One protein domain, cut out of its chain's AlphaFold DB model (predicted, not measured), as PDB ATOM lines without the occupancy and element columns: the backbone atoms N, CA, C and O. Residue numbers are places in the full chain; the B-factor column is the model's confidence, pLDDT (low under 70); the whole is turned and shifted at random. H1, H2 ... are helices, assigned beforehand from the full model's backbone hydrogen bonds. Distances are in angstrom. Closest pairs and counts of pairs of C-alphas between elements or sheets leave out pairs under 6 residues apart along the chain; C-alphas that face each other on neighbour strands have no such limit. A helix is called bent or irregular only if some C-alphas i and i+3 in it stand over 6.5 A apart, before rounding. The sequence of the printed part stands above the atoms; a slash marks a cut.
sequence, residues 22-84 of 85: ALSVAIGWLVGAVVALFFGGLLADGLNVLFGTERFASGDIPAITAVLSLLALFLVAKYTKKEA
ATOM      1  N   ALA A  22      10.913   6.021   3.273       91.31
ATOM      2  CA  ALA A  22      10.012   5.534   4.314       91.31
ATOM      3  C   ALA A  22       8.587   6.085   4.141       91.31
ATOM      4  O   ALA A  22       7.619   5.333   4.233       91.31
ATOM      5  N   LEU A  23       8.456   7.378   3.826       92.81
ATOM      6  CA  LEU A  23       7.166   8.001   3.528       92.81
ATOM      7  C   LEU A  23       6.523   7.408   2.272       92.81
ATOM      8  O   LEU A  23       5.324   7.148   2.278       92.81
ATOM      9  N   SER A  24       7.305   7.155   1.219       93.50
ATOM     10  CA  SER A  24       6.793   6.538  -0.009       93.50
ATOM     11  C   SER A  24       6.225   5.141   0.253       93.50
ATOM     12  O   SER A  24       5.108   4.843  -0.166       93.50
ATOM     13  N   VAL A  25       6.943   4.314   1.021       94.69
ATOM     14  CA  VAL A  25       6.469   2.985   1.437       94.69
ATOM     15  C   VAL A  25       5.193   3.099   2.272       94.69
ATOM     16  O   VAL A  25       4.230   2.389   2.002       94.69
ATOM     17  N   ALA A  26       5.154   4.004   3.255       94.69
ATOM     18  CA  ALA A  26       3.991   4.179   4.124       94.69
ATOM     19  C   ALA A  26       2.740   4.631   3.348       94.69
ATOM     20  O   ALA A  26       1.661   4.070   3.530       94.69
ATOM     21  N   ILE A  27       2.886   5.611   2.448       94.94
ATOM     22  CA  ILE A  27       1.788   6.097   1.600       94.94
ATOM     23  C   ILE A  27       1.347   5.003   0.626       94.94
ATOM     24  O   ILE A  27       0.151   4.748   0.502       94.94
ATOM     25  N   GLY A  28       2.291   4.322  -0.029       96.06
ATOM     26  CA  GLY A  28       1.992   3.226  -0.948       96.06
ATOM     27  C   GLY A  28       1.250   2.079  -0.267       96.06
ATOM     28  O   GLY A  28       0.277   1.564  -0.812       96.06
ATOM     29  N   TRP A  29       1.643   1.737   0.961       97.25
ATOM     30  CA  TRP A  29       0.943   0.738   1.761       97.25
ATOM     31  C   TRP A  29      -0.481   1.177   2.107       97.25
ATOM     32  O   TRP A  29      -1.412   0.399   1.926       97.25
ATOM     33  N   LEU A  30      -0.676   2.424   2.554       96.75
ATOM     34  CA  LEU A  30      -2.004   2.956   2.885       96.75
ATOM     35  C   LEU A  30      -2.936   2.970   1.671       96.75
ATOM     36  O   LEU A  30      -4.082   2.535   1.765       96.75
ATOM     37  N   VAL A  31      -2.444   3.430   0.520       94.94
ATOM     38  CA  VAL A  31      -3.205   3.402  -0.735       94.94
ATOM     39  C   VAL A  31      -3.528   1.962  -1.123       94.94
ATOM     40  O   VAL A  31      -4.677   1.657  -1.434       94.94
ATOM     41  N   GLY A  32      -2.552   1.057  -1.042       95.81
ATOM     42  CA  GLY A  32      -2.755  -0.360  -1.324       95.81
ATOM     43  C   GLY A  32      -3.746  -1.030  -0.367       95.81
ATOM     44  O   GLY A  32      -4.529  -1.864  -0.805       95.81
ATOM     45  N   ALA A  33      -3.792  -0.623   0.904       96.19
ATOM     46  CA  ALA A  33      -4.791  -1.066   1.876       96.19
ATOM     47  C   ALA A  33      -6.202  -0.628   1.480       96.19
ATOM     48  O   ALA A  33      -7.113  -1.452   1.480       96.19
ATOM     49  N   VAL A  34      -6.383   0.628   1.061       96.12
ATOM     50  CA  VAL A  34      -7.676   1.100   0.543       96.12
ATOM     51  C   VAL A  34      -8.069   0.329  -0.718       96.12
ATOM     52  O   VAL A  34      -9.199  -0.134  -0.823       96.12
ATOM     53  N   VAL A  35      -7.140   0.131  -1.655       95.06
ATOM     54  CA  VAL A  35      -7.393  -0.645  -2.879       95.06
ATOM     55  C   VAL A  35      -7.759  -2.093  -2.553       95.06
ATOM     56  O   VAL A  35      -8.692  -2.629  -3.150       95.06
ATOM     57  N   ALA A  36      -7.086  -2.719  -1.589       95.81
ATOM     58  CA  ALA A  36      -7.356  -4.091  -1.175       95.81
ATOM     59  C   ALA A  36      -8.787  -4.273  -0.642       95.81
ATOM     60  O   ALA A  36      -9.394  -5.308  -0.910       95.81
ATOM     61  N   LEU A  37      -9.348  -3.263   0.038       94.81
ATOM     62  CA  LEU A  37     -10.727  -3.309   0.545       94.81
ATOM     63  C   LEU A  37     -11.772  -3.437  -0.570       94.81
ATOM     64  O   LEU A  37     -12.787  -4.098  -0.372       94.81
ATOM     65  N   PHE A  38     -11.536  -2.818  -1.730       95.75
ATOM     66  CA  PHE A  38     -12.510  -2.793  -2.829       95.75
ATOM     67  C   PHE A  38     -12.178  -3.775  -3.957       95.75
ATOM     68  O   PHE A  38     -13.081  -4.337  -4.571       95.75
ATOM     69  N   PHE A  39     -10.892  -3.992  -4.233       95.38
ATOM     70  CA  PHE A  39     -10.407  -4.709  -5.418       95.38
ATOM     71  C   PHE A  39      -9.386  -5.804  -5.097       95.38
ATOM     72  O   PHE A  39      -8.821  -6.399  -6.012       95.38
ATOM     73  N   GLY A  40      -9.128  -6.092  -3.819       91.94
ATOM     74  CA  GLY A  40      -8.064  -7.012  -3.421       91.94
ATOM     75  C   GLY A  40      -8.227  -8.429  -3.974       91.94
ATOM     76  O   GLY A  40      -7.232  -9.042  -4.346       91.94
ATOM     77  N   GLY A  41      -9.457  -8.949  -4.045       93.38
ATOM     78  CA  GLY A  41      -9.737 -10.278  -4.613       93.38
ATOM     79  C   GLY A  41      -9.417 -10.326  -6.103       93.38
ATOM     80  O   GLY A  41      -8.590 -11.117  -6.538       93.38
ATOM     81  N   LEU A  42      -9.975  -9.375  -6.858       95.50
ATOM     82  CA  LEU A  42      -9.752  -9.249  -8.298       95.50
ATOM     83  C   LEU A  42      -8.265  -9.104  -8.652       95.50
ATOM     84  O   LEU A  42      -7.792  -9.715  -9.607       95.50
ATOM     85  N   LEU A  43      -7.523  -8.291  -7.895       95.56
ATOM     86  CA  LEU A  43      -6.095  -8.085  -8.134       95.56
ATOM     87  C   LEU A  43      -5.271  -9.327  -7.789       95.56
ATOM     88  O   LEU A  43      -4.371  -9.676  -8.549       95.56
ATOM     89  N   ALA A  44      -5.572  -9.999  -6.676       95.81
ATOM     90  CA  ALA A  44      -4.884 -11.227  -6.289       95.81
ATOM     91  C   ALA A  44      -5.118 -12.348  -7.313       95.81
ATOM     92  O   ALA A  44      -4.156 -12.950  -7.786       95.81
ATOM     93  N   ASP A  45      -6.367 -12.553  -7.734       96.50
ATOM     94  CA  ASP A  45      -6.728 -13.533  -8.763       96.50
ATOM     95  C   ASP A  45      -6.084 -13.193 -10.108       96.50
ATOM     96  O   ASP A  45      -5.523 -14.063 -10.770       96.50
ATOM     97  N   GLY A  46      -6.082 -11.914 -10.495       95.81
ATOM     98  CA  GLY A  46      -5.402 -11.454 -11.702       95.81
ATOM     99  C   GLY A  46      -3.901 -11.752 -11.680       95.81
ATOM    100  O   GLY A  46      -3.365 -12.273 -12.656       95.81
ATOM    101  N   LEU A  47      -3.218 -11.480 -10.563       95.81
ATOM    102  CA  LEU A  47      -1.796 -11.808 -10.396       95.81
ATOM    103  C   LEU A  47      -1.559 -13.321 -10.447       95.81
ATOM    104  O   LEU A  47      -0.643 -13.782 -11.126       95.81
ATOM    105  N   ASN A  48      -2.405 -14.098  -9.778       97.12
ATOM    106  CA  ASN A  48      -2.354 -15.555  -9.788       97.12
ATOM    107  C   ASN A  48      -2.519 -16.131 -11.201       97.12
ATOM    108  O   ASN A  48      -1.725 -16.976 -11.609       97.12
ATOM    109  N   VAL A  49      -3.463 -15.613 -11.991       97.44
ATOM    110  CA  VAL A  49      -3.651 -15.992 -13.400       97.44
ATOM    111  C   VAL A  49      -2.447 -15.596 -14.255       97.44
ATOM    112  O   VAL A  49      -1.964 -16.409 -15.039       97.44
ATOM    113  N   LEU A  50      -1.934 -14.371 -14.099       96.75
ATOM    114  CA  LEU A  50      -0.801 -13.870 -14.888       96.75
ATOM    115  C   LEU A  50       0.481 -14.673 -14.655       96.75
ATOM    116  O   LEU A  50       1.237 -14.910 -15.594       96.75
ATOM    117  N   PHE A  51       0.731 -15.077 -13.410       96.12
ATOM    118  CA  PHE A  51       1.930 -15.829 -13.043       96.12
ATOM    119  C   PHE A  51       1.715 -17.348 -13.009       96.12
ATOM    120  O   PHE A  51       2.684 -18.082 -12.829       96.12
ATOM    121  N   GLY A  52       0.481 -17.831 -13.196       96.19
ATOM    122  CA  GLY A  52       0.139 -19.252 -13.109       96.19
ATOM    123  C   GLY A  52       0.379 -19.841 -11.715       96.19
ATOM    124  O   GLY A  52       0.904 -20.946 -11.599       96.19
ATOM    125  N   THR A  53       0.051 -19.096 -10.654       95.25
ATOM    126  CA  THR A  53       0.264 -19.501  -9.249       95.25
ATOM    127  C   THR A  53      -0.985 -19.273  -8.400       95.25
ATOM    128  O   THR A  53      -1.877 -18.566  -8.837       95.25
ATOM    129  N   GLU A  54      -1.017 -19.782  -7.166       93.75
ATOM    130  CA  GLU A  54      -2.056 -19.467  -6.158       93.75
ATOM    131  C   GLU A  54      -1.478 -18.705  -4.953       93.75
ATOM    132  O   GLU A  54      -1.979 -18.768  -3.833       93.75
ATOM    133  N   ARG A  55      -0.339 -18.039  -5.152       91.94
ATOM    134  CA  ARG A  55       0.451 -17.476  -4.056       91.94
ATOM    135  C   ARG A  55      -0.071 -16.127  -3.570       91.94
ATOM    136  O   ARG A  55       0.160 -15.792  -2.412       91.94
ATOM    137  N   PHE A  56      -0.692 -15.344  -4.444       94.25
ATOM    138  CA  PHE A  56      -1.123 -13.991  -4.120       94.25
ATOM    139  C   PHE A  56      -2.482 -14.013  -3.429       94.25
ATOM    140  O   PHE A  56      -3.429 -14.624  -3.920       94.25
ATOM    141  N   ALA A  57      -2.583 -13.294  -2.318       95.06
ATOM    142  CA  ALA A  57      -3.821 -13.037  -1.611       95.06
ATOM    143  C   ALA A  57      -4.124 -11.535  -1.587       95.06
ATOM    144  O   ALA A  57      -3.243 -10.684  -1.715       95.06
ATOM    145  N   SER A  58      -5.387 -11.178  -1.354       92.12
ATOM    146  CA  SER A  58      -5.807  -9.773  -1.247       92.12
ATOM    147  C   SER A  58      -5.044  -9.002  -0.164       92.12
ATOM    148  O   SER A  58      -4.818  -7.801  -0.300       92.12
ATOM    149  N   GLY A  59      -4.613  -9.701   0.892       92.12
ATOM    150  CA  GLY A  59      -3.788  -9.142   1.964       92.12
ATOM    151  C   GLY A  59      -2.365  -8.760   1.541       92.12
ATOM    152  O   GLY A  59      -1.728  -7.984   2.245       92.12
ATOM    153  N   ASP A  60      -1.885  -9.240   0.390       94.31
ATOM    154  CA  ASP A  60      -0.549  -8.928  -0.130       94.31
ATOM    155  C   ASP A  60      -0.524  -7.627  -0.945       94.31
ATOM    156  O   ASP A  60       0.528  -7.000  -1.093       94.31
ATOM    157  N   ILE A  61      -1.683  -7.183  -1.447       95.69
ATOM    158  CA  ILE A  61      -1.817  -5.978  -2.279       95.69
ATOM    159  C   ILE A  61      -1.215  -4.729  -1.612       95.69
ATOM    160  O   ILE A  61      -0.449  -4.038  -2.284       95.69
ATOM    161  N   PRO A  62      -1.433  -4.450  -0.309       97.19
ATOM    162  CA  PRO A  62      -0.818  -3.302   0.359       97.19
ATOM    163  C   PRO A  62       0.712  -3.332   0.321       97.19
ATOM    164  O   PRO A  62       1.350  -2.319   0.039       97.19
ATOM    165  N   ALA A  63       1.315  -4.501   0.552       95.81
ATOM    166  CA  ALA A  63       2.766  -4.661   0.508       95.81
ATOM    167  C   ALA A  63       3.306  -4.496  -0.920       95.81
ATOM    168  O   ALA A  63       4.303  -3.804  -1.129       95.81
ATOM    169  N   ILE A  64       2.618  -5.071  -1.909       94.81
ATOM    170  CA  ILE A  64       2.967  -4.928  -3.327       94.81
ATOM    171  C   ILE A  64       2.909  -3.452  -3.741       94.81
ATOM    172  O   ILE A  64       3.859  -2.943  -4.332       94.81
ATOM    173  N   THR A  65       1.842  -2.729  -3.382       95.69
ATOM    174  CA  THR A  65       1.716  -1.295  -3.679       95.69
ATOM    175  C   THR A  65       2.805  -0.475  -2.988       95.69
ATOM    176  O   THR A  65       3.392   0.394  -3.624       95.69
ATOM    177  N   ALA A  66       3.153  -0.782  -1.736       95.62
ATOM    178  CA  ALA A  66       4.233  -0.102  -1.019       95.62
ATOM    179  C   ALA A  66       5.591  -0.233  -1.730       95.62
ATOM    180  O   ALA A  66       6.316   0.753  -1.894       95.62
ATOM    181  N   VAL A  67       5.919  -1.440  -2.199       94.38
ATOM    182  CA  VAL A  67       7.144  -1.697  -2.969       94.38
ATOM    183  C   VAL A  67       7.104  -0.964  -4.309       94.38
ATOM    184  O   VAL A  67       8.088  -0.327  -4.684       94.38
ATOM    185  N   LEU A  68       5.969  -0.992  -5.014       94.06
ATOM    186  CA  LEU A  68       5.804  -0.270  -6.278       94.06
ATOM    187  C   LEU A  68       5.935   1.249  -6.101       94.06
ATOM    188  O   LEU A  68       6.577   1.892  -6.927       94.06
ATOM    189  N   SER A  69       5.403   1.827  -5.022       93.38
ATOM    190  CA  SER A  69       5.567   3.251  -4.702       93.38
ATOM    191  C   SER A  69       7.026   3.619  -4.438       93.38
ATOM    192  O   SER A  69       7.507   4.649  -4.918       93.38
ATOM    193  N   LEU A  70       7.768   2.761  -3.734       92.31
ATOM    194  CA  LEU A  70       9.201   2.960  -3.532       92.31
ATOM    195  C   LEU A  70       9.975   2.890  -4.855       92.31
ATOM    196  O   LEU A  70      10.810   3.751  -5.127       92.31
ATOM    197  N   LEU A  71       9.678   1.902  -5.703       91.19
ATOM    198  CA  LEU A  71      10.286   1.785  -7.028       91.19
ATOM    199  C   LEU A  71       9.957   2.997  -7.905       91.19
ATOM    200  O   LEU A  71      10.851   3.530  -8.560       91.19
ATOM    201  N   ALA A  72       8.710   3.472  -7.880       87.56
ATOM    202  CA  ALA A  72       8.280   4.660  -8.605       87.56
ATOM    203  C   ALA A  72       9.056   5.907  -8.164       87.56
ATOM    204  O   ALA A  72       9.482   6.671  -9.022       87.56
ATOM    205  N   LEU A  73       9.326   6.083  -6.865       86.56
ATOM    206  CA  LEU A  73      10.132   7.202  -6.363       86.56
ATOM    207  C   LEU A  73      11.518   7.257  -7.034       86.56
ATOM    208  O   LEU A  73      11.954   8.325  -7.462       86.56
ATOM    209  N   PHE A  74      12.196   6.114  -7.174       83.44
ATOM    210  CA  PHE A  74      13.526   6.051  -7.790       83.44
ATOM    211  C   PHE A  74      13.495   6.055  -9.323       83.44
ATOM    212  O   PHE A  74      14.366   6.649  -9.959       83.44
ATOM    213  N   LEU A  75      12.502   5.403  -9.934       81.69
ATOM    214  CA  LEU A  75      12.355   5.335 -11.387       81.69
ATOM    215  C   LEU A  75      11.896   6.675 -11.962       81.69
ATOM    216  O   LEU A  75      12.520   7.170 -12.896       81.69
ATOM    217  N   VAL A  76      10.868   7.306 -11.389       70.62
ATOM    218  CA  VAL A  76      10.372   8.614 -11.849       70.62
ATOM    219  C   VAL A  76      11.467   9.669 -11.734       70.62
ATOM    220  O   VAL A  76      11.669  10.411 -12.689       70.62
ATOM    221  N   ALA A  77      12.252   9.669 -10.650       63.62
ATOM    222  CA  ALA A  77      13.410  10.556 -10.508       63.62
ATOM    223  C   ALA A  77      14.454  10.389 -11.631       63.62
ATOM    224  O   ALA A  77      15.163  11.336 -11.967       63.62
ATOM    225  N   LYS A  78      14.555   9.195 -12.231       60.44
ATOM    226  CA  LYS A  78      15.440   8.928 -13.371       60.44
ATOM    227  C   LYS A  78      14.845   9.417 -14.696       60.44
ATOM    228  O   LYS A  78      15.597   9.886 -15.546       60.44
ATOM    229  N   TYR A  79      13.528   9.311 -14.885       59.34
ATOM    230  CA  TYR A  79      12.862   9.705 -16.133       59.34
ATOM    231  C   TYR A  79      12.625  11.216 -16.243       59.34
ATOM    232  O   TYR A  79      12.863  11.769 -17.311       59.34
ATOM    233  N   THR A  80      12.274  11.911 -15.158       57.94
ATOM    234  CA  THR A  80      12.116  13.381 -15.174       57.94
ATOM    235  C   THR A  80      13.425  14.121 -15.426       57.94
ATOM    236  O   THR A  80      13.420  15.224 -15.958       57.94
ATOM    237  N   LYS A  81      14.567  13.509 -15.096       54.41
ATOM    238  CA  LYS A  81      15.883  14.089 -15.377       54.41
ATOM    239  C   LYS A  81      16.266  14.030 -16.863       54.41
ATOM    240  O   LYS A  81      17.071  14.839 -17.297       54.41
ATOM    241  N   LYS A  82      15.692  13.094 -17.630       52.34
ATOM    242  CA  LYS A  82      15.995  12.885 -19.056       52.34
ATOM    243  C   LYS A  82      15.300  13.899 -19.977       52.34
ATOM    244  O   LYS A  82      15.753  14.096 -21.092       52.34
ATOM    245  N   GLU A  83      14.210  14.522 -19.532       51.72
ATOM    246  CA  GLU A  83      13.480  15.538 -20.315       51.72
ATOM    247  C   GLU A  83      14.008  16.969 -20.104       51.72
ATOM    248  O   GLU A  83      13.517  17.902 -20.734       51.72
ATOM    249  N   ALA A  84      14.988  17.155 -19.214       52.62
ATOM    250  CA  ALA A  84      15.585  18.454 -18.892       52.62
ATOM    251  C   ALA A  84      16.994  18.661 -19.494       52.62
ATOM    252  O   ALA A  84      17.621  19.683 -19.203       52.62
TER     253      ALA A  84
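AT A GLANCE: This is residues 22 to 84 of the 85 residues of an uncharacterized protein of Bacillus salarius (UniProt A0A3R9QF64). You are looking at an L-shaped bent helix, H1, with a second helix, H2, that folds back and crosses its first arm, H1a, at a slant. The far part of H2 and the tail after it, residues 74 to 84, stick out beyond this body as an arm. The printed part has 63 residues with two named helices, H1 then H2, and no named strand; its class is all helix. The whole is loose, with a radius of gyration of the C-alphas of 13.7 A, and elongated, spanning 42 by 24 by 16 A.

IN THESE COORDINATES: Find C-alpha 22 at (10.012, 5.534, 4.314), where H1, residues 22 to 51, begins. By its hydrogen bonds it was assigned as one helix, but it is bent: C-alphas 38 and 41 are 8.2 A apart. Its arms are H1a, residues 22 to 38, 25.1 A long, and H1b, residues 41 to 51, 15.4 A long. After a short link of 6 residues, H2 runs from C-alpha 58 at (-5.807, -9.773, -1.247) to C-alpha 80 at (12.116, 13.381, -15.174), 32.4 A. H2 is irregular, but only just, with C-alphas 59 and 62 6.7 A apart, and it has a kink of 30 degrees near residue 74.

HOW THE PARTS SIT: Look first at H1a and H1b, which are about perpendicular, only just, at 73 degrees. H1a and H2 touch, the closest C-alphas being those of Gly 32 and Pro 62, 3.9 A apart; they run opposite ways at a steep tilt of 46 degrees. H2 touches H1b with residues 58 to 61 alone, closest at the C-alphas of Gly 41 and Ser 58, 5.2 A. Every O i to N i+4 pair is within hydrogen-bond range in H1b, against 12 of 13 in H1a and 17 of 19 in H2.

THE WHOLE: The C-alphas farthest apart are those of Glu 54 and Ala 84, 43.7 A. The printed part has no cut. Without residues 74 to 84, which stand free, the body spans 32 by 21 by 12 A. Look for low confidence at residues 77 to 84, where pLDDT is under 70.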